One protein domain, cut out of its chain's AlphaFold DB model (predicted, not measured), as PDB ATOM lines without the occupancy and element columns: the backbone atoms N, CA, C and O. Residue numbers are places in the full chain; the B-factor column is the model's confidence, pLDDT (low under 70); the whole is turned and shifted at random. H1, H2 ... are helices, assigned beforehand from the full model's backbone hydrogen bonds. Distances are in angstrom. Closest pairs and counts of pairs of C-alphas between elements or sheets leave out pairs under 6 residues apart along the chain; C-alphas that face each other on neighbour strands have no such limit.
ATOM      1  N   ARG A   2     213.356 233.851 146.689       21.67
ATOM      2  CA  ARG A   2     212.223 234.731 147.076       21.67
ATOM      3  C   ARG A   2     212.132 235.109 148.569       21.67
ATOM      4  O   ARG A   2     211.615 236.171 148.869       21.67
ATOM      5  N   ARG A   3     212.646 234.281 149.489       24.94
ATOM      6  CA  ARG A   3     212.647 234.569 150.940       24.94
ATOM      7  C   ARG A   3     213.741 235.558 151.369       24.94
ATOM      8  O   ARG A   3     213.514 236.357 152.264       24.94
ATOM      9  N   PHE A   4     214.869 235.570 150.659       27.50
ATOM     10  CA  PHE A   4     216.019 236.435 150.947       27.50
ATOM     11  C   PHE A   4     215.728 237.913 150.620       27.50
ATOM     12  O   PHE A   4     216.124 238.812 151.351       27.50
ATOM     13  N   ILE A   5     214.943 238.169 149.565       26.92
ATOM     14  CA  ILE A   5     214.535 239.523 149.149       26.92
ATOM     15  C   ILE A   5     213.538 240.144 150.146       26.92
ATOM     16  O   ILE A   5     213.594 241.342 150.404       26.92
ATOM     17  N   SER A   6     212.677 239.341 150.780       25.70
ATOM     18  CA  SER A   6     211.732 239.833 151.794       25.70
ATOM     19  C   SER A   6     212.413 240.281 153.093       25.70
ATOM     20  O   SER A   6     211.913 241.190 153.749       25.70
ATOM     21  N   VAL A   7     213.559 239.689 153.445       31.62
ATOM     22  CA  VAL A   7     214.351 240.066 154.631       31.62
ATOM     23  C   VAL A   7     215.130 241.363 154.381       31.62
ATOM     24  O   VAL A   7     215.146 242.247 155.235       31.62
ATOM     25  N   VAL A   8     215.676 241.542 153.172       31.23
ATOM     26  CA  VAL A   8     216.336 242.794 152.750       31.23
ATOM     27  C   VAL A   8     215.338 243.960 152.684       31.23
ATOM     28  O   VAL A   8     215.666 245.070 153.093       31.23
ATOM     29  N   ILE A   9     214.091 243.709 152.264       33.62
ATOM     30  CA  ILE A   9     213.022 244.723 152.235       33.62
ATOM     31  C   ILE A   9     212.515 245.078 153.645       33.62
ATOM     32  O   ILE A   9     212.122 246.217 153.873       33.62
ATOM     33  N   PHE A  10     212.558 244.155 154.614       35.44
ATOM     34  CA  PHE A  10     212.113 244.438 155.989       35.44
ATOM     35  C   PHE A  10     213.136 245.220 156.815       35.44
ATOM     36  O   PHE A  10     212.768 246.023 157.669       35.44
ATOM     37  N   ILE A  11     214.418 245.045 156.518       40.09
ATOM     38  CA  ILE A  11     215.504 245.840 157.100       40.09
ATOM     39  C   ILE A  11     215.595 247.211 156.412       40.09
ATOM     40  O   ILE A  11     215.827 248.234 157.053       40.09
ATOM     41  N   ALA A  12     215.220 247.264 155.135       36.00
ATOM     42  CA  ALA A  12     214.755 248.479 154.487       36.00
ATOM     43  C   ALA A  12     213.363 248.936 154.986       36.00
ATOM     44  O   ALA A  12     212.840 249.901 154.479       36.00
ATOM     45  N   PHE A  13     212.725 248.342 155.992       36.94
ATOM     46  CA  PHE A  13     211.522 248.921 156.623       36.94
ATOM     47  C   PHE A  13     211.805 249.458 158.025       36.94
ATOM     48  O   PHE A  13     211.061 250.292 158.529       36.94
ATOM     49  N   THR A  14     212.935 249.072 158.615       40.75
ATOM     50  CA  THR A  14     213.577 249.845 159.682       40.75
ATOM     51  C   THR A  14     214.384 251.035 159.142       40.75
ATOM     52  O   THR A  14     214.752 251.898 159.930       40.75
ATOM     53  N   VAL A  15     214.609 251.124 157.816       39.06
ATOM     54  CA  VAL A  15     215.420 252.185 157.170       39.06
ATOM     55  C   VAL A  15     214.777 252.837 155.914       39.06
ATOM     56  O   VAL A  15     215.045 253.995 155.651       39.06
ATOM     57  N   ALA A  16     213.878 252.223 155.138       31.11
ATOM     58  CA  ALA A  16     213.415 252.738 153.821       31.11
ATOM     59  C   ALA A  16     211.949 253.208 153.728       31.11
ATOM     60  O   ALA A  16     211.351 253.169 152.653       31.11
ATOM     61  N   THR A  17     211.393 253.779 154.799       34.09
ATOM     62  CA  THR A  17     210.309 254.781 154.658       34.09
ATOM     63  C   THR A  17     210.784 256.224 154.823       34.09
ATOM     64  O   THR A  17     209.960 257.128 154.921       34.09
ATOM     65  N   ALA A  18     212.089 256.489 154.798       30.00
ATOM     66  CA  ALA A  18     212.598 257.849 154.705       30.00
ATOM     67  C   ALA A  18     213.881 257.861 153.878       30.00
ATOM     68  O   ALA A  18     214.700 256.957 153.962       30.00
ATOM     69  N   SER A  19     214.061 258.885 153.053       29.67
ATOM     70  CA  SER A  19     215.353 259.214 152.457       29.67
ATOM     71  C   SER A  19     216.444 259.245 153.538       29.67
ATOM     72  O   SER A  19     216.159 259.556 154.693       29.67
ATOM     73  N   ALA A  20     217.701 258.970 153.182       33.03
ATOM     74  CA  ALA A  20     218.837 258.909 154.114       33.03
ATOM     75  C   ALA A  20     218.974 260.108 155.090       33.03
ATOM     76  O   ALA A  20     219.599 259.975 156.135       33.03
ATOM     77  N   GLN A  21     218.349 261.255 154.793       30.08
ATOM     78  CA  GLN A  21     218.282 262.432 155.670       30.08
ATOM     79  C   GLN A  21     217.165 262.379 156.737       30.08
ATOM     80  O   GLN A  21     217.334 262.956 157.804       30.08
ATOM     81  N   GLY A  22     216.050 261.680 156.502       30.73
ATOM     82  CA  GLY A  22     214.971 261.517 157.491       30.73
ATOM     83  C   GLY A  22     215.219 260.386 158.497       30.73
ATOM     84  O   GLY A  22     214.729 260.435 159.622       30.73
ATOM     85  N   ILE A  23     216.029 259.393 158.118       40.44
ATOM     86  CA  ILE A  23     216.384 258.246 158.969       40.44
ATOM     87  C   ILE A  23     217.300 258.678 160.114       40.44
ATOM     88  O   ILE A  23     217.061 258.274 161.249       40.44
ATOM     89  N   SER A  24     218.299 259.530 159.832       39.34
ATOM     90  CA  SER A  24     219.184 260.091 160.867       39.34
ATOM     91  C   SER A  24     218.362 260.790 161.942       39.34
ATOM     92  O   SER A  24     218.518 260.478 163.114       39.34
ATOM     93  N   GLY A  25     217.383 261.610 161.533       37.47
ATOM     94  CA  GLY A  25     216.454 262.267 162.452       37.47
ATOM     95  C   GLY A  25     215.644 261.282 163.297       37.47
ATOM     96  O   GLY A  25     215.544 261.468 164.502       37.47
ATOM     97  N   SER A  26     215.136 260.192 162.711       55.12
ATOM     98  CA  SER A  26     214.372 259.179 163.459       55.12
ATOM     99  C   SER A  26     215.225 258.320 164.404       55.12
ATOM    100  O   SER A  26     214.763 257.943 165.475       55.12
ATOM    101  N   ILE A  27     216.477 258.023 164.042       56.97
ATOM    102  CA  ILE A  27     217.417 257.268 164.880       56.97
ATOM    103  C   ILE A  27     217.916 258.148 166.026       56.97
ATOM    104  O   ILE A  27     217.897 257.713 167.174       56.97
ATOM    105  N   GLU A  28     218.311 259.386 165.730       58.88
ATOM    106  CA  GLU A  28     218.682 260.385 166.734       58.88
ATOM    107  C   GLU A  28     217.518 260.655 167.686       58.88
ATOM    108  O   GLU A  28     217.729 260.704 168.894       58.88
ATOM    109  N   GLU A  29     216.284 260.727 167.183       64.06
ATOM    110  CA  GLU A  29     215.083 260.833 168.009       64.06
ATOM    111  C   GLU A  29     214.878 259.583 168.878       64.06
ATOM    112  O   GLU A  29     214.601 259.712 170.068       64.06
ATOM    113  N   ILE A  30     215.063 258.369 168.348       63.91
ATOM    114  CA  ILE A  30     214.988 257.128 169.138       63.91
ATOM    115  C   ILE A  30     216.063 257.107 170.233       63.91
ATOM    116  O   ILE A  30     215.764 256.737 171.368       63.91
ATOM    117  N   ILE A  31     217.294 257.524 169.931       64.94
ATOM    118  CA  ILE A  31     218.398 257.595 170.899       64.94
ATOM    119  C   ILE A  31     218.127 258.673 171.950       64.94
ATOM    120  O   ILE A  31     218.322 258.429 173.141       64.94
ATOM    121  N   HIS A  32     217.650 259.845 171.532       67.50
ATOM    122  CA  HIS A  32     217.269 260.933 172.426       67.50
ATOM    123  C   HIS A  32     216.154 260.478 173.368       67.50
ATOM    124  O   HIS A  32     216.299 260.559 174.582       67.50
ATOM    125  N   ARG A  33     215.089 259.876 172.830       66.31
ATOM    126  CA  ARG A  33     213.981 259.333 173.622       66.31
ATOM    127  C   ARG A  33     214.427 258.199 174.541       66.31
ATOM    128  O   ARG A  33     213.934 258.114 175.658       66.31
ATOM    129  N   ALA A  34     215.370 257.355 174.116       63.50
ATOM    130  CA  ALA A  34     215.969 256.322 174.961       63.50
ATOM    131  C   ALA A  34     216.825 256.910 176.103       63.50
ATOM    132  O   ALA A  34     216.905 256.313 177.177       63.50
ATOM    133  N   ASN A  35     217.449 258.074 175.898       68.81
ATOM    134  CA  ASN A  35     218.139 258.827 176.949       68.81
ATOM    135  C   ASN A  35     217.163 259.534 177.902       68.81
ATOM    136  O   ASN A  35     217.415 259.568 179.107       68.81
ATOM    137  N   ASP A  36     216.042 260.032 177.378       68.50
ATOM    138  CA  ASP A  36     214.990 260.721 178.138       68.50
ATOM    139  C   ASP A  36     214.175 259.793 179.040       68.50
ATOM    140  O   ASP A  36     213.399 260.270 179.873       68.50
ATOM    141  N   ILE A  37     214.351 258.472 178.922       65.38
ATOM    142  CA  ILE A  37     213.814 257.512 179.886       65.38
ATOM    143  C   ILE A  37     214.483 257.777 181.241       65.38
ATOM    144  O   ILE A  37     215.543 257.241 181.553       65.38
ATOM    145  N   SER A  38     213.872 258.681 182.009       53.03
ATOM    146  CA  SER A  38     214.178 259.036 183.398       53.03
ATOM    147  C   SER A  38     215.644 259.414 183.707       53.03
ATOM    148  O   SER A  38     216.050 259.389 184.867       53.03
ATOM    149  N   GLY A  39     216.435 259.812 182.702       58.50
ATOM    150  CA  GLY A  39     217.866 260.112 182.860       58.50
ATOM    151  C   GLY A  39     218.753 258.864 182.976       58.50
ATOM    152  O   GLY A  39     219.894 258.951 183.424       58.50
ATOM    153  N   GLU A  40     218.239 257.696 182.586       62.28
ATOM    154  CA  GLU A  40     218.840 256.381 182.856       62.28
ATOM    155  C   GLU A  40     219.827 255.914 181.767       62.28
ATOM    156  O   GLU A  40     220.498 254.890 181.927       62.28
ATOM    157  N   GLN A  41     219.987 256.724 180.709       67.75
ATOM    158  CA  GLN A  41     221.007 256.610 179.657       67.75
ATOM    159  C   GLN A  41     221.046 255.232 178.975       67.75
ATOM    160  O   GLN A  41     222.082 254.565 178.960       67.75
ATOM    161  N   LEU A  42     219.935 254.803 178.361       76.44
ATOM    162  CA  LEU A  42     219.973 253.663 177.430       76.44
ATOM    163  C   LEU A  42     220.625 254.024 176.087       76.44
ATOM    164  O   LEU A  42     220.995 253.123 175.335       76.44
ATOM    165  N   GLY A  43     220.779 255.318 175.782       69.88
ATOM    166  CA  GLY A  43     221.257 255.811 174.491       69.88
ATOM    167  C   GLY A  43     222.579 255.207 174.025       69.88
ATOM    168  O   GLY A  43     222.616 254.776 172.878       69.88
ATOM    169  N   PRO A  44     223.629 255.071 174.860       78.44
ATOM    170  CA  PRO A  44     224.864 254.407 174.438       78.44
ATOM    171  C   PRO A  44     224.645 252.952 173.992       78.44
ATOM    172  O   PRO A  44     225.153 252.542 172.954       78.44
ATOM    173  N   GLY A  45     223.829 252.180 174.720       79.69
ATOM    174  CA  GLY A  45     223.511 250.798 174.343       79.69
ATOM    175  C   GLY A  45     222.661 250.707 173.071       79.69
ATOM    176  O   GLY A  45     222.914 249.871 172.206       79.69
ATOM    177  N   VAL A  46     221.682 251.605 172.922       78.06
ATOM    178  CA  VAL A  46     220.819 251.708 171.733       78.06
ATOM    179  C   VAL A  46     221.605 252.166 170.499       78.06
ATOM    180  O   VAL A  46     221.387 251.645 169.402       78.06
ATOM    181  N   GLN A  47     222.549 253.092 170.669       77.69
ATOM    182  CA  GLN A  47     223.458 253.541 169.617       77.69
ATOM    183  C   GLN A  47     224.297 252.373 169.103       77.69
ATOM    184  O   GLN A  47     224.385 252.170 167.896       77.69
ATOM    185  N   GLU A  48     224.867 251.571 170.000       82.62
ATOM    186  CA  GLU A  48     225.666 250.411 169.609       82.62
ATOM    187  C   GLU A  48     224.831 249.335 168.903       82.62
ATOM    188  O   GLU A  48     225.262 248.792 167.888       82.62
ATOM    189  N   ILE A  49     223.591 249.081 169.335       78.06
ATOM    190  CA  ILE A  49     222.677 248.199 168.585       78.06
ATOM    191  C   ILE A  49     222.431 248.739 167.177       78.06
ATOM    192  O   ILE A  49     222.454 247.982 166.207       78.06
ATOM    193  N   THR A  50     222.218 250.047 167.053       78.00
ATOM    194  CA  THR A  50     221.991 250.692 165.758       78.00
ATOM    195  C   THR A  50     223.223 250.577 164.860       78.00
ATOM    196  O   THR A  50     223.096 250.204 163.696       78.00
ATOM    197  N   ASN A  51     224.420 250.796 165.408       77.31
ATOM    198  CA  ASN A  51     225.686 250.614 164.699       77.31
ATOM    199  C   ASN A  51     225.859 249.165 164.219       77.31
ATOM    200  O   ASN A  51     226.209 248.943 163.060       77.31
ATOM    201  N   GLY A  52     225.559 248.185 165.078       77.88
ATOM    202  CA  GLY A  52     225.588 246.767 164.724       77.88
ATOM    203  C   GLY A  52     224.599 246.426 163.607       77.88
ATOM    204  O   GLY A  52     224.974 245.773 162.634       77.88
ATOM    205  N   ASN A  53     223.369 246.942 163.685       79.19
ATOM    206  CA  ASN A  53     222.343 246.767 162.653       79.19
ATOM    207  C   ASN A  53     222.792 247.353 161.301       79.19
ATOM    208  O   ASN A  53     222.659 246.697 160.265       79.19
ATOM    209  N   CYS A  54     223.368 248.559 161.301       76.56
ATOM    210  CA  CYS A  54     223.920 249.195 160.102       76.56
ATOM    211  C   CYS A  54     225.095 248.398 159.522       76.56
ATOM    212  O   CYS A  54     225.161 248.181 158.314       76.56
ATOM    213  N   ALA A  55     226.004 247.914 160.370       73.94
ATOM    214  CA  ALA A  55     227.118 247.080 159.933       73.94
ATOM    215  C   ALA A  55     226.622 245.770 159.300       73.94
ATOM    216  O   ALA A  55     227.133 245.375 158.253       73.94
ATOM    217  N   VAL A  56     225.576 245.146 159.854       74.00
ATOM    218  CA  VAL A  56     224.947 243.953 159.268       74.00
ATOM    219  C   VAL A  56     224.318 244.229 157.903       74.00
ATOM    220  O   VAL A  56     224.451 243.406 156.998       74.00
ATOM    221  N   GLN A  57     223.690 245.387 157.702       70.56
ATOM    222  CA  GLN A  57     223.209 245.781 156.372       70.56
ATOM    223  C   GLN A  57     224.353 245.911 155.365       70.56
ATOM    224  O   GLN A  57     224.242 245.419 154.241       70.56
ATOM    225  N   SER A  58     225.472 246.511 155.780       66.81
ATOM    226  CA  SER A  58     226.664 246.622 154.940       66.81
ATOM    227  C   SER A  58     227.230 245.256 154.557       66.81
ATOM    228  O   SER A  58     227.682 245.110 153.431       66.81
ATOM    229  N   ILE A  59     227.121 244.224 155.407       66.56
ATOM    230  CA  ILE A  59     227.522 242.843 155.063       66.56
ATOM    231  C   ILE A  59     226.751 242.321 153.842       66.56
ATOM    232  O   ILE A  59     227.348 241.689 152.971       66.56
ATOM    233  N   ILE A  60     225.444 242.593 153.749       62.69
ATOM    234  CA  ILE A  60     224.613 242.162 152.610       62.69
ATOM    235  C   ILE A  60     225.116 242.804 151.307       62.69
ATOM    236  O   ILE A  60     225.120 242.153 150.262       62.69
ATOM    237  N   GLY A  61     225.574 244.059 151.373       54.78
ATOM    238  CA  GLY A  61     226.187 244.765 150.244       54.78
ATOM    239  C   GLY A  61     227.628 244.329 149.946       54.78
ATOM    240  O   GLY A  61     227.986 244.135 148.789       54.78
ATOM    241  N   ASP A  62     228.450 244.121 150.977       54.16
ATOM    242  CA  ASP A  62     229.889 243.834 150.885       54.16
ATOM    243  C   ASP A  62     230.214 242.360 150.601       54.16
ATOM    244  O   ASP A  62     231.322 242.059 150.146       54.16
ATOM    245  N   ALA A  63     229.267 241.436 150.805       51.34
ATOM    246  CA  ALA A  63     229.375 240.045 150.351       51.34
ATOM    247  C   ALA A  63     229.590 239.946 148.825       51.34
ATOM    248  O   ALA A  63     230.173 238.975 148.350       51.34
ATOM    249  N   PHE A  64     229.209 240.980 148.065       45.00
ATOM    250  CA  PHE A  64     229.523 241.111 146.640       45.00
ATOM    251  C   PHE A  64     230.964 241.577 146.348       45.00
ATOM    252  O   PHE A  64     231.433 241.394 145.226       45.00
ATOM    253  N   PHE A  65     231.684 242.158 147.319       42.84
ATOM    254  CA  PHE A  65     232.957 242.870 147.097       42.84
ATOM    255  C   PHE A  65     234.140 242.393 147.963       42.84
ATOM    256  O   PHE A  65     235.205 243.009 147.937       42.84
ATOM    257  N   GLY A  66     233.994 241.315 148.742       46.16
ATOM    258  CA  GLY A  66     235.110 240.705 149.484       46.16
ATOM    259  C   GLY A  66     235.599 241.482 150.719       46.16
ATOM    260  O   GLY A  66     236.635 241.138 151.281       46.16
ATOM    261  N   LYS A  67     234.857 242.499 151.189       51.59
ATOM    262  CA  LYS A  67     235.143 243.271 152.426       51.59
ATOM    263  C   LYS A  67     234.431 242.730 153.680       51.59
ATOM    264  O   LYS A  67     234.382 243.381 154.722       51.59
ATOM    265  N   PHE A  68     233.925 241.506 153.578       65.19
ATOM    266  CA  PHE A  68     233.035 240.825 154.520       65.19
ATOM    267  C   PHE A  68     233.551 240.758 155.975       65.19
ATOM    268  O   PHE A  68     232.771 240.920 156.910       65.19
ATOM    269  N   SER A  69     234.863 240.582 156.190       67.38
ATOM    270  CA  SER A  69     235.414 240.344 157.539       67.38
ATOM    271  C   SER A  69     235.332 241.560 158.467       67.38
ATOM    272  O   SER A  69     234.993 241.409 159.638       67.38
ATOM    273  N   ASN A  70     235.614 242.770 157.970       78.69
ATOM    274  CA  ASN A  70     235.675 243.960 158.830       78.69
ATOM    275  C   ASN A  70     234.279 244.413 159.283       78.69
ATOM    276  O   ASN A  70     234.111 244.853 160.418       78.69
ATOM    277  N   ALA A  71     233.275 244.289 158.410       77.19
ATOM    278  CA  ALA A  71     231.893 244.633 158.736       77.19
ATOM    279  C   ALA A  71     231.312 243.688 159.803       77.19
ATOM    280  O   ALA A  71     230.681 244.155 160.749       77.19
ATOM    281  N   ILE A  72     231.601 242.383 159.704       84.44
ATOM    282  CA  ILE A  72     231.234 241.397 160.731       84.44
ATOM    283  C   ILE A  72     231.906 241.709 162.066       84.44
ATOM    284  O   ILE A  72     231.230 241.735 163.090       84.44
ATOM    285  N   ASP A  73     233.211 241.985 162.069       88.19
ATOM    286  CA  ASP A  73     233.943 242.264 163.310       88.19
ATOM    287  C   ASP A  73     233.441 243.525 164.018       88.19
ATOM    288  O   ASP A  73     233.327 243.548 165.245       88.19
ATOM    289  N   ASN A  74     233.088 244.560 163.256       87.31
ATOM    290  CA  ASN A  74     232.475 245.764 163.809       87.31
ATOM    291  C   ASN A  74     231.069 245.484 164.349       87.31
ATOM    292  O   ASN A  74     230.756 245.908 165.460       87.31
ATOM    293  N   ALA A  75     230.247 244.728 163.614       86.94
ATOM    294  CA  ALA A  75     228.908 244.354 164.061       86.94
ATOM    295  C   ALA A  75     228.942 243.538 165.364       86.94
ATOM    296  O   ALA A  75     228.185 243.831 166.287       86.94
ATOM    297  N   ILE A  76     229.858 242.566 165.471       92.62
ATOM    298  CA  ILE A  76     230.074 241.777 166.691       92.62
ATOM    299  C   ILE A  76     230.410 242.701 167.862       92.62
ATOM    300  O   ILE A  76     229.716 242.664 168.874       92.62
ATOM    301  N   LYS A  77     231.428 243.561 167.716       93.94
ATOM    302  CA  LYS A  77     231.858 244.471 168.790       93.94
ATOM    303  C   LYS A  77     230.737 245.399 169.243       93.94
ATOM    304  O   LYS A  77     230.546 245.576 170.443       93.94
ATOM    305  N   SER A  78     229.989 245.969 168.301       88.00
ATOM    306  CA  SER A  78     228.864 246.845 168.614       88.00
ATOM    307  C   SER A  78     227.751 246.099 169.350       88.00
ATOM    308  O   SER A  78     227.288 246.563 170.388       88.00
ATOM    309  N   TYR A  79     227.372 244.898 168.915       92.94
ATOM    310  CA  TYR A  79     226.378 244.111 169.647       92.94
ATOM    311  C   TYR A  79     226.865 243.667 171.037       92.94
ATOM    312  O   TYR A  79     226.099 243.729 171.998       92.94
ATOM    313  N   GLU A  80     228.130 243.277 171.196       96.12
ATOM    314  CA  GLU A  80     228.692 242.937 172.511       96.12
ATOM    315  C   GLU A  80     228.705 244.135 173.462       96.12
ATOM    316  O   GLU A  80     228.278 244.018 174.615       96.12
ATOM    317  N   SER A  81     229.159 245.287 172.967       92.81
ATOM    318  CA  SER A  81     229.197 246.546 173.712       92.81
ATOM    319  C   SER A  81     227.790 246.980 174.123       92.81
ATOM    320  O   SER A  81     227.512 247.165 175.310       92.81
ATOM    321  N   GLY A  82     226.864 247.048 173.160       89.88
ATOM    322  CA  GLY A  82     225.482 247.458 173.394       89.88
ATOM    323  C   GLY A  82     224.734 246.509 174.325       89.88
ATOM    324  O   GLY A  82     224.122 246.950 175.298       89.88
ATOM    325  N   GLY A  83     224.837 245.201 174.087       92.81
ATOM    326  CA  GLY A  83     224.226 244.180 174.937       92.81
ATOM    327  C   GLY A  83     224.734 244.239 176.378       92.81
ATOM    328  O   GLY A  83     223.932 244.230 177.312       92.81
ATOM    329  N   SER A  84     226.047 244.383 176.576       94.12
ATOM    330  CA  SER A  84     226.648 244.490 177.912       94.12
ATOM    331  C   SER A  84     226.234 245.774 178.632       94.12
ATOM    332  O   SER A  84     225.877 245.728 179.810       94.12
ATOM    333  N   ALA A  85     226.228 246.910 177.929       89.44
ATOM    334  CA  ALA A  85     225.807 248.193 178.485       89.44
ATOM    335  C   ALA A  85     224.339 248.160 178.938       89.44
ATOM    336  O   ALA A  85     224.018 248.613 180.036       89.44
ATOM    337  N   LEU A  86     223.449 247.576 178.130       90.75
ATOM    338  CA  LEU A  86     222.041 247.420 178.494       90.75
ATOM    339  C   LEU A  86     221.854 246.458 179.668       90.75
ATOM    340  O   LEU A  86     221.063 246.744 180.567       90.75
ATOM    341  N   LEU A  87     222.594 245.347 179.701       91.69
ATOM    342  CA  LEU A  87     222.488 244.370 180.783       91.69
ATOM    343  C   LEU A  87     222.874 244.979 182.138       91.69
ATOM    344  O   LEU A  87     222.170 244.766 183.119       91.69
ATOM    345  N   GLN A  88     223.924 245.805 182.177       89.50
ATOM    346  CA  GLN A  88     224.330 246.536 183.385       89.50
ATOM    347  C   GLN A  88     223.249 247.503 183.891       89.50
ATOM    348  O   GLN A  88     223.178 247.790 185.085       89.50
ATOM    349  N   LYS A  89     222.409 248.025 182.991       86.31
ATOM    350  CA  LYS A  89     221.331 248.961 183.328       86.31
ATOM    351  C   LYS A  89     220.043 248.254 183.730       86.31
ATOM    352  O   LYS A  89     219.341 248.774 184.594       86.31
ATOM    353  N   ALA A  90     219.754 247.086 183.154       88.00
ATOM    354  CA  ALA A  90     218.495 246.357 183.322       88.00
ATOM    355  C   ALA A  90     218.108 246.093 184.789       88.00
ATOM    356  O   ALA A  90     216.921 246.094 185.113       88.00
ATOM    357  N   ASP A  91     219.098 245.902 185.665       84.06
ATOM    358  CA  ASP A  91     218.896 245.627 187.094       84.06
ATOM    359  C   ASP A  91     218.910 246.886 187.975       84.06
ATOM    360  O   ASP A  91     218.755 246.801 189.195       84.06
ATOM    361  N   SER A  92     219.107 248.070 187.392       84.62
ATOM    362  CA  SER A  92     219.142 249.297 188.183       84.62
ATOM    363  C   SER A  92     217.754 249.627 188.761       84.62
ATOM    364  O   SER A  92     216.729 249.341 188.132       84.62
ATOM    365  N   PRO A  93     217.686 250.287 189.938       83.31
ATOM    366  CA  PRO A  93     216.414 250.664 190.572       83.31
ATOM    367  C   PRO A  93     215.498 251.497 189.670       83.31
ATOM    368  O   PRO A  93     214.281 251.528 189.841       83.31
ATOM    369  N   ALA A  94     216.107 252.170 188.709       77.75
ATOM    370  CA  ALA A  94     215.482 253.082 187.786       77.75
ATOM    371  C   ALA A  94     214.567 252.321 186.780       77.75
ATOM    372  O   ALA A  94     213.408 252.690 186.564       77.75
ATOM    373  N   PHE A  95     214.970 251.104 186.387       85.88
ATOM    374  CA  PHE A  95     214.173 250.189 185.560       85.88
ATOM    375  C   PHE A  95     213.280 249.209 186.343       85.88
ATOM    376  O   PHE A  95     212.543 248.427 185.734       85.88
ATOM    377  N   ALA A  96     213.276 249.260 187.679       85.06
ATOM    378  CA  ALA A  96     212.474 248.362 188.519       85.06
ATOM    379  C   ALA A  96     210.965 248.681 188.506       85.06
ATOM    380  O   ALA A  96     210.154 247.910 189.026       85.06
ATOM    381  N   ARG A  97     210.568 249.822 187.922       83.38
ATOM    382  CA  ARG A  97     209.160 250.222 187.826       83.38
ATOM    383  C   ARG A  97     208.366 249.221 186.996       83.38
ATOM    384  O   ARG A  97     208.807 248.760 185.937       83.38
ATOM    385  N   ARG A  98     207.174 248.896 187.498       88.69
ATOM    386  CA  ARG A  98     206.253 247.991 186.819       88.69
ATOM    387  C   ARG A  98     205.717 248.634 185.554       88.69
ATOM    388  O   ARG A  98     205.538 249.849 185.481       88.69
ATOM    389  N   VAL A  99     205.460 247.793 184.569       86.00
ATOM    390  CA  VAL A  99     204.899 248.219 183.293       86.00
ATOM    391  C   VAL A  99     203.423 247.866 183.213       86.00
ATOM    392  O   VAL A  99     202.991 246.840 183.742       86.00
ATOM    393  N   ASN A 100     202.649 248.709 182.537       84.06
ATOM    394  CA  ASN A 100     201.266 248.420 182.205       84.06
ATOM    395  C   ASN A 100     201.191 247.850 180.783       84.06
ATOM    396  O   ASN A 100     201.407 248.548 179.796       84.06
ATOM    397  N   MET A 101     200.875 246.562 180.686       77.75
ATOM    398  CA  MET A 101     200.780 245.836 179.415       77.75
ATOM    399  C   MET A 101     199.360 245.853 178.816       77.75
ATOM    400  O   MET A 101     199.134 245.283 177.746       77.75
ATOM    401  N   GLN A 102     198.377 246.464 179.490       77.56
ATOM    402  CA  GLN A 102     196.983 246.453 179.044       77.56
ATOM    403  C   GLN A 102     196.809 247.273 177.755       77.56
ATOM    404  O   GLN A 102     197.142 248.453 177.708       77.56
ATOM    405  N   GLY A 103     196.270 246.649 176.698       66.62
ATOM    406  CA  GLY A 103     196.035 247.309 175.404       66.62
ATOM    407  C   GLY A 103     197.309 247.657 174.624       66.62
ATOM    408  O   GLY A 103     197.265 248.473 173.707       66.62
ATOM    409  N   TRP A 104     198.450 247.069 174.992       71.19
ATOM    410  CA  TRP A 104     199.749 247.469 174.462       71.19
ATOM    411  C   TRP A 104     200.023 246.949 173.038       71.19
ATOM    412  O   TRP A 104     199.720 245.805 172.696       71.19
ATOM    413  N   ARG A 105     200.636 247.803 172.206       70.38
ATOM    414  CA  ARG A 105     200.775 247.657 170.740       70.38
ATOM    415  C   ARG A 105     201.782 246.585 170.278       70.38
ATOM    416  O   ARG A 105     201.845 246.299 169.086       70.38
ATOM    417  N   TYR A 106     202.546 245.985 171.192       64.69
ATOM    418  CA  TYR A 106     203.638 245.040 170.894       64.69
ATOM    419  C   TYR A 106     203.397 243.628 171.454       64.69
ATOM    420  O   TYR A 106     204.338 242.909 171.799       64.69
ATOM    421  N   SER A 107     202.132 243.218 171.579       66.06
ATOM    422  CA  SER A 107     201.755 241.904 172.123       66.06
ATOM    423  C   SER A 107     202.310 240.718 171.320       66.06
ATOM    424  O   SER A 107     202.515 239.637 171.872       66.06
ATOM    425  N   ASP A 108     202.633 240.926 170.044       68.94
ATOM    426  CA  ASP A 108     203.218 239.931 169.146       68.94
ATOM    427  C   ASP A 108     204.697 239.614 169.439       68.94
ATOM    428  O   ASP A 108     205.222 238.619 168.942       68.94
ATOM    429  N   LEU A 109     205.374 240.402 170.284       71.56
ATOM    430  CA  LEU A 109     206.755 240.132 170.703       71.56
ATOM    431  C   LEU A 109     206.874 238.999 171.742       71.56
ATOM    432  O   LEU A 109     207.993 238.639 172.116       71.56
ATOM    433  N   GLY A 110     205.754 238.424 172.200       71.88
ATOM    434  CA  GLY A 110     205.749 237.296 173.141       71.88
ATOM    435  C   GLY A 110     206.180 237.679 174.562       71.88
ATOM    436  O   GLY A 110     206.817 236.893 175.253       71.88
ATOM    437  N   LEU A 111     205.850 238.896 174.997       78.06
ATOM    438  CA  LEU A 111     206.350 239.519 176.232       78.06
ATOM    439  C   LEU A 111     205.441 239.290 177.452       78.06
ATOM    440  O   LEU A 111     205.387 240.111 178.362       78.06
ATOM    441  N   SER A 112     204.706 238.178 177.488       73.62
ATOM    442  CA  SER A 112     203.697 237.900 178.524       73.62
ATOM    443  C   SER A 112     204.269 237.733 179.938       73.62
ATOM    444  O   SER A 112     203.535 237.864 180.914       73.62
ATOM    445  N   SER A 113     205.570 237.463 180.064       79.12
ATOM    446  CA  SER A 113     206.285 237.338 181.340       79.12
ATOM    447  C   SER A 113     206.895 238.649 181.854       79.12
ATOM    448  O   SER A 113     207.411 238.671 182.972       79.12
ATOM    449  N   VAL A 114     206.842 239.732 181.070       86.88
ATOM    450  CA  VAL A 114     207.427 241.033 181.417       86.88
ATOM    451  C   VAL A 114     206.613 241.701 182.519       86.88
ATOM    452  O   VAL A 114     205.405 241.894 182.384       86.88
ATOM    453  N   LYS A 115     207.284 242.087 183.608       88.94
ATOM    454  CA  LYS A 115     206.653 242.776 184.746       88.94
ATOM    455  C   LYS A 115     207.201 244.178 184.949       88.94
ATOM    456  O   LYS A 115     206.489 245.037 185.469       88.94
ATOM    457  N   THR A 116     208.447 244.409 184.554       90.81
ATOM    458  CA  THR A 116     209.165 245.672 184.736       90.81
ATOM    459  C   THR A 116     209.803 246.137 183.435       90.81
ATOM    460  O   THR A 116     209.995 245.351 182.504       90.81
ATOM    461  N   ARG A 117     210.180 247.419 183.368       86.94
ATOM    462  CA  ARG A 117     210.954 247.927 182.227       86.94
ATOM    463  C   ARG A 117     212.331 247.253 182.161       86.94
ATOM    464  O   ARG A 117     212.812 246.975 181.067       86.94
ATOM    465  N   GLY A 118     212.906 246.896 183.309       90.25
ATOM    466  CA  GLY A 118     214.154 246.137 183.409       90.25
ATOM    467  C   GLY A 118     214.085 244.777 182.722       90.25
ATOM    468  O   GLY A 118     215.039 244.375 182.063       90.25
ATOM    469  N   ASP A 119     212.931 244.105 182.765       91.44
ATOM    470  CA  ASP A 119     212.740 242.839 182.046       91.44
ATOM    471  C   ASP A 119     212.828 243.025 180.526       91.44
ATOM    472  O   ASP A 119     213.461 242.216 179.849       91.44
ATOM    473  N   LEU A 120     212.271 244.115 179.987       89.50
ATOM    474  CA  LEU A 120     212.395 244.441 178.563       89.50
ATOM    475  C   LEU A 120     213.833 244.779 178.174       89.50
ATOM    476  O   LEU A 120     214.318 244.290 177.153       89.50
ATOM    477  N   VAL A 121     214.523 245.581 178.991       90.69
ATOM    478  CA  VAL A 121     215.934 245.928 178.763       90.69
ATOM    479  C   VAL A 121     216.801 244.667 178.798       90.69
ATOM    480  O   VAL A 121     217.668 244.501 177.943       90.69
ATOM    481  N   ARG A 122     216.526 243.727 179.713       93.06
ATOM    482  CA  ARG A 122     217.230 242.439 179.796       93.06
ATOM    483  C   ARG A 122     216.985 241.567 178.566       93.06
ATOM    484  O   ARG A 122     217.936 241.003 178.034       93.06
ATOM    485  N   ILE A 123     215.743 241.489 178.088       92.19
ATOM    486  CA  ILE A 123     215.404 240.762 176.855       92.19
ATOM    487  C   ILE A 123     216.131 241.378 175.653       92.19
ATOM    488  O   ILE A 123     216.715 240.647 174.854       92.19
ATOM    489  N   LEU A 124     216.144 242.710 175.534       91.44
ATOM    490  CA  LEU A 124     216.875 243.409 174.475       91.44
ATOM    491  C   LEU A 124     218.385 243.141 174.559       91.44
ATOM    492  O   LEU A 124     219.009 242.837 173.542       91.44
ATOM    493  N   ALA A 125     218.965 243.202 175.757       93.75
ATOM    494  CA  ALA A 125     220.377 242.918 175.989       93.75
ATOM    495  C   ALA A 125     220.745 241.487 175.570       93.75
ATOM    496  O   ALA A 125     221.687 241.285 174.806       93.75
ATOM    497  N   GLN A 126     219.962 240.496 176.005       94.88
ATOM    498  CA  GLN A 126     220.172 239.086 175.669       94.88
ATOM    499  C   GLN A 126     220.023 238.821 174.170       94.88
ATOM    500  O   GLN A 126     220.854 238.127 173.587       94.88
ATOM    501  N   LEU A 127     219.009 239.410 173.529       93.38
ATOM    502  CA  LEU A 127     218.836 239.329 172.079       93.38
ATOM    503  C   LEU A 127     220.053 239.907 171.347       93.38
ATOM    504  O   LEU A 127     220.536 239.318 170.385       93.38
ATOM    505  N   THR A 128     220.577 241.032 171.830       93.44
ATOM    506  CA  THR A 128     221.747 241.693 171.243       93.44
ATOM    507  C   THR A 128     223.005 240.833 171.373       93.44
ATOM    508  O   THR A 128     223.702 240.613 170.387       93.44
ATOM    509  N   LEU A 129     223.261 240.260 172.552       96.12
ATOM    510  CA  LEU A 129     224.389 239.344 172.758       96.12
ATOM    511  C   LEU A 129     224.254 238.061 171.921       96.12
ATOM    512  O   LEU A 129     225.248 237.571 171.388       96.12
ATOM    513  N   SER A 130     223.031 237.547 171.742       95.06
ATOM    514  CA  SER A 130     222.763 236.420 170.838       95.06
ATOM    515  C   SER A 130     223.134 236.750 169.395       95.06
ATOM    516  O   SER A 130     223.743 235.919 168.731       95.06
ATOM    517  N   MET A 131     222.823 237.959 168.911       92.62
ATOM    518  CA  MET A 131     223.213 238.380 167.559       92.62
ATOM    519  C   MET A 131     224.735 238.433 167.388       92.62
ATOM    520  O   MET A 131     225.242 238.047 166.338       92.62
ATOM    521  N   ALA A 132     225.482 238.858 168.413       94.56
ATOM    522  CA  ALA A 132     226.943 238.796 168.381       94.56
ATOM    523  C   ALA A 132     227.455 237.348 168.288       94.56
ATOM    524  O   ALA A 132     228.360 237.063 167.503       94.56
ATOM    525  N   ALA A 133     226.873 236.431 169.066       94.50
ATOM    526  CA  ALA A 133     227.234 235.015 169.037       94.50
ATOM    527  C   ALA A 133     226.918 234.364 167.679       94.50
ATOM    528  O   ALA A 133     227.767 233.669 167.123       94.50
ATOM    529  N   ASP A 134     225.745 234.650 167.110       91.12
ATOM    530  CA  ASP A 134     225.361 234.180 165.778       91.12
ATOM    531  C   ASP A 134     226.319 234.725 164.700       91.12
ATOM    532  O   ASP A 134     226.782 233.973 163.846       91.12
ATOM    533  N   LEU A 135     226.709 236.005 164.758       89.56
ATOM    534  CA  LEU A 135     227.697 236.555 163.821       89.56
ATOM    535  C   LEU A 135     229.077 235.893 163.940       89.56
ATOM    536  O   LEU A 135     229.736 235.694 162.920       89.56
ATOM    537  N   LYS A 136     229.515 235.524 165.151       91.38
ATOM    538  CA  LYS A 136     230.755 234.751 165.342       91.38
ATOM    539  C   LYS A 136     230.648 233.366 164.705       91.38
ATOM    540  O   LYS A 136     231.531 232.988 163.943       91.38
ATOM    541  N   ALA A 137     229.540 232.660 164.938       86.12
ATOM    542  CA  ALA A 137     229.289 231.355 164.329       86.12
ATOM    543  C   ALA A 137     229.243 231.433 162.791       86.12
ATOM    544  O   ALA A 137     229.821 230.583 162.111       86.12
ATOM    545  N   ALA A 138     228.626 232.486 162.240       83.69
ATOM    546  CA  ALA A 138     228.613 232.753 160.803       83.69
ATOM    547  C   ALA A 138     230.026 233.026 160.258       83.69
ATOM    548  O   ALA A 138     230.397 232.498 159.210       83.69
ATOM    549  N   LYS A 139     230.834 233.821 160.975       83.75
ATOM    550  CA  LYS A 139     232.223 234.143 160.602       83.75
ATOM    551  C   LYS A 139     233.108 232.899 160.541       83.75
ATOM    552  O   LYS A 139     233.943 232.784 159.649       83.75
ATOM    553  N   GLU A 140     232.934 231.990 161.493       84.88
ATOM    554  CA  GLU A 140     233.703 230.746 161.601       84.88
ATOM    555  C   GLU A 140     233.211 229.652 160.638       84.88
ATOM    556  O   GLU A 140     233.838 228.602 160.523       84.88
ATOM    557  N   GLY A 141     232.107 229.886 159.917       77.50
ATOM    558  CA  GLY A 141     231.505 228.900 159.014       77.50
ATOM    559  C   GLY A 141     230.816 227.743 159.743       77.50
ATOM    560  O   GLY A 141     230.557 226.705 159.138       77.50
ATOM    561  N   HIS A 142     230.524 227.911 161.033       76.69
ATOM    562  CA  HIS A 142     229.917 226.886 161.879       76.69
ATOM    563  C   HIS A 142     228.391 226.808 161.730       76.69
ATOM    564  O   HIS A 142     227.799 225.790 162.087       76.69
ATOM    565  N   ASP A 143     227.748 227.854 161.200       77.75
ATOM    566  CA  ASP A 143     226.294 227.906 161.034       77.75
ATOM    567  C   ASP A 143     225.887 228.773 159.830       77.75
ATOM    568  O   ASP A 143     226.084 229.990 159.815       77.75
ATOM    569  N   ALA A 144     225.303 228.132 158.813       70.31
ATOM    570  CA  ALA A 144     224.877 228.780 157.574       70.31
ATOM    571  C   ALA A 144     223.627 229.666 157.743       70.31
ATOM    572  O   ALA A 144     223.440 230.610 156.974       70.31
ATOM    573  N   ASP A 145     222.808 229.400 158.763       79.19
ATOM    574  CA  ASP A 145     221.557 230.115 159.029       79.19
ATOM    575  C   ASP A 145     221.753 231.257 160.038       79.19
ATOM    576  O   ASP A 145     220.856 232.077 160.254       79.19
ATOM    577  N   ALA A 146     222.930 231.350 160.662       81.50
ATOM    578  CA  ALA A 146     223.212 232.345 161.688       81.50
ATOM    579  C   ALA A 146     223.054 233.787 161.187       81.50
ATOM    580  O   ALA A 146     222.483 234.621 161.891       81.50
ATOM    581  N   LEU A 147     223.457 234.085 159.948       78.62
ATOM    582  CA  LEU A 147     223.247 235.415 159.369       78.62
ATOM    583  C   LEU A 147     221.753 235.733 159.199       78.62
ATOM    584  O   LEU A 147     221.329 236.846 159.499       78.62
ATOM    585  N   GLU A 148     220.934 234.764 158.778       78.12
ATOM    586  CA  GLU A 148     219.481 234.951 158.654       78.12
ATOM    587  C   GLU A 148     218.836 235.219 160.022       78.12
ATOM    588  O   GLU A 148     217.998 236.116 160.147       78.12
ATOM    589  N   ARG A 149     219.283 234.520 161.074       85.31
ATOM    590  CA  ARG A 149     218.830 234.787 162.447       85.31
ATOM    591  C   ARG A 149     219.227 236.176 162.931       85.31
ATOM    592  O   ARG A 149     218.392 236.857 163.522       85.31
ATOM    593  N   VAL A 150     220.448 236.631 162.649       85.25
ATOM    594  CA  VAL A 150     220.895 237.994 162.990       85.25
ATOM    595  C   VAL A 150     220.016 239.036 162.304       85.25
ATOM    596  O   VAL A 150     219.578 239.986 162.947       85.25
ATOM    597  N   LEU A 151     219.690 238.838 161.025       77.38
ATOM    598  CA  LEU A 151     218.809 239.733 160.273       77.38
ATOM    599  C   LEU A 151     217.393 239.785 160.872       77.38
ATOM    600  O   LEU A 151     216.839 240.870 161.066       77.38
ATOM    601  N   ALA A 152     216.820 238.636 161.233       80.06
ATOM    602  CA  ALA A 152     215.515 238.574 161.894       80.06
ATOM    603  C   ALA A 152     215.533 239.239 163.286       80.06
ATOM    604  O   ALA A 152     214.621 239.993 163.648       80.06
ATOM    605  N   ASN A 153     216.591 239.000 164.059       84.81
ATOM    606  CA  ASN A 153     216.756 239.544 165.402       84.81
ATOM    607  C   ASN A 153     217.062 241.049 165.397       84.81
ATOM    608  O   ASN A 153     216.643 241.740 166.322       84.81
ATOM    609  N   SER A 154     217.685 241.574 164.341       77.19
ATOM    610  CA  SER A 154     217.911 243.007 164.129       77.19
ATOM    611  C   SER A 154     216.589 243.779 164.012       77.19
ATOM    612  O   SER A 154     216.385 244.795 164.674       77.19
ATOM    613  N   ALA A 155     215.618 243.245 163.264       73.81
ATOM    614  CA  ALA A 155     214.278 243.832 163.202       73.81
ATOM    615  C   ALA A 155     213.551 243.737 164.555       73.81
ATOM    616  O   ALA A 155     212.882 244.678 164.994       73.81
ATOM    617  N   LYS A 156     213.693 242.602 165.249       80.19
ATOM    618  CA  LYS A 156     213.098 242.394 166.574       80.19
ATOM    619  C   LYS A 156     213.695 243.332 167.632       80.19
ATOM    620  O   LYS A 156     212.944 243.832 168.467       80.19
ATOM    621  N   SER A 157     215.000 243.612 167.587       82.75
ATOM    622  CA  SER A 157     215.682 244.497 168.539       82.75
ATOM    623  C   SER A 157     215.210 245.946 168.399       82.75
ATOM    624  O   SER A 157     214.869 246.561 169.405       82.75
ATOM    625  N   THR A 158     215.044 246.461 167.174       75.81
ATOM    626  CA  THR A 158     214.467 247.800 166.948       75.81
ATOM    627  C   THR A 158     213.048 247.910 167.504       75.81
ATOM    628  O   THR A 158     212.708 248.893 168.162       75.81
ATOM    629  N   ARG A 159     212.215 246.881 167.307       76.25
ATOM    630  CA  ARG A 159     210.854 246.861 167.865       76.25
ATOM    631  C   ARG A 159     210.856 246.819 169.392       76.25
ATOM    632  O   ARG A 159     210.026 247.482 170.003       76.25
ATOM    633  N   LEU A 160     211.789 246.088 170.003       81.56
ATOM    634  CA  LEU A 160     211.974 246.062 171.456       81.56
ATOM    635  C   LEU A 160     212.464 247.404 172.014       81.56
ATOM    636  O   LEU A 160     212.020 247.796 173.087       81.56
ATOM    637  N   ILE A 161     213.323 248.134 171.294       80.94
ATOM    638  CA  ILE A 161     213.747 249.489 171.683       80.94
ATOM    639  C   ILE A 161     212.537 250.425 171.743       80.94
ATOM    640  O   ILE A 161     212.305 251.066 172.766       80.94
ATOM    641  N   LEU A 162     211.718 250.448 170.686       76.00
ATOM    642  CA  LEU A 162     210.487 251.244 170.665       76.00
ATOM    643  C   LEU A 162     209.528 250.827 171.780       76.00
ATOM    644  O   LEU A 162     208.970 251.671 172.470       76.00
ATOM    645  N   ALA A 163     209.398 249.522 172.011       78.38
ATOM    646  CA  ALA A 163     208.601 248.987 173.097       78.38
ATOM    647  C   ALA A 163     209.077 249.508 174.470       78.38
ATOM    648  O   ALA A 163     208.259 249.939 175.276       78.38
ATOM    649  N   ILE A 164     210.385 249.544 174.737       80.06
ATOM    650  CA  ILE A 164     210.943 250.082 175.992       80.06
ATOM    651  C   ILE A 164     210.631 251.576 176.163       80.06
ATOM    652  O   ILE A 164     210.332 252.005 177.281       80.06
ATOM    653  N   ILE A 165     210.688 252.346 175.074       76.00
ATOM    654  CA  ILE A 165     210.410 253.789 175.065       76.00
ATOM    655  C   ILE A 165     208.917 254.063 175.290       76.00
ATOM    656  O   ILE A 165     208.560 254.911 176.105       76.00
ATOM    657  N   ASP A 166     208.049 253.344 174.581       75.88
ATOM    658  CA  ASP A 166     206.613 253.624 174.529       75.88
ATOM    659  C   ASP A 166     205.819 252.951 175.656       75.88
ATOM    660  O   ASP A 166     204.646 253.275 175.853       75.88
ATOM    661  N   ILE A 167     206.399 251.978 176.374       77.31
ATOM    662  CA  ILE A 167     205.638 251.223 177.371       77.31
ATOM    663  C   ILE A 167     205.192 252.128 178.529       77.31
ATOM    664  O   ILE A 167     206.038 252.737 179.206       77.31
TER     665      ILE A 167
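This is residues 2 to 167 of the 170 residues of an uncharacterized protein of Rhizobium lusitanum (UniProt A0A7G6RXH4). What shape does the domain have? Four long helices, H3, H4, H6 and H7, make an up-and-down bundle, each running against the one before it in the chain. H1 packs on the side of H7, while H2 meets the bundle with residues 30 to 35, and its beginning reaches away. What is it made of? The 166 printed residues hold seven named helices, H1 to H7 in order, and no named strand; the class is all helix. The whole is compact, with a radius of gyration of the C-alphas of 15.8 A and spans of 47 by 34 by 27 A.

Where do the first two helices stand? H1, residues 2 to 11, touches residues 151 to 155 alone of H7, residues 146 to 166; the closest C-alphas, of Ile 11 and Ala 155, are 6.5 A apart, at a shallow tilt of 33 degrees, only just short of steep. H2, residues 20 to 35, forms a hairpin with H3, residues 43 to 62, where residues 31 to 35 and 43 to 47 alone touch, the closest C-alphas being those of Ile 31 and Gly 43, 4.9 A. H2 touches H7 at a steep tilt of 60 degrees, closest at the C-alphas of Ala 34 and Ile 165, 6.1 A. How does the bundle close? H4, residues 68 to 90, touches H3 at 21 degrees, closest C-alphas Gly 45 and Gly 82, 4.0 A, and H6, residues 117 to 139, at 22 degrees, closest C-alphas Gly 83 and Ala 125, 4.2 A. H6 and H7 are a hairpin at 18 degrees, closest C-alphas Asp 134 and Ala 146, 5.0 A. The hub H7 also touches H3, closest C-alphas Asn 53 and Ser 154, 6.0 A, but H4 and H7 are apart. What of H5 and the backbones? H5, residues 93 to 96, touches residues 117 to 118 alone of H6, closest C-alphas Phe 95 and Gly 118, 4.6 A. Every O i to N i+4 pair is within hydrogen-bond range in H3, H4, H6 and H7, against 4 of 6 in H1 and 10 of 12 in H2; H5 is too short for such a pair.

Where do the helices begin and end? H1 begins at C-alpha 2, (212.223, 234.731, 147.076), and H7 ends at C-alpha 166, (206.613, 253.624, 174.529). How long are they? H2 measures 22.8 A, H3 27.8 A, H4 32.7 A, H6 33.3 A and H7 29.9 A.

How large is it? The two C-alphas farthest apart, of Gly 66 and Gln 102, are 48.6 A apart; the printed part has no cut. Which link is long, and where is confidence low? The link from H5 to H6, residues 97 to 116, is long. Mean pLDDT of the printed part is 71.8, and residues 2 to 41, 43, 58 to 69, 103 and 106 to 108 are under 70.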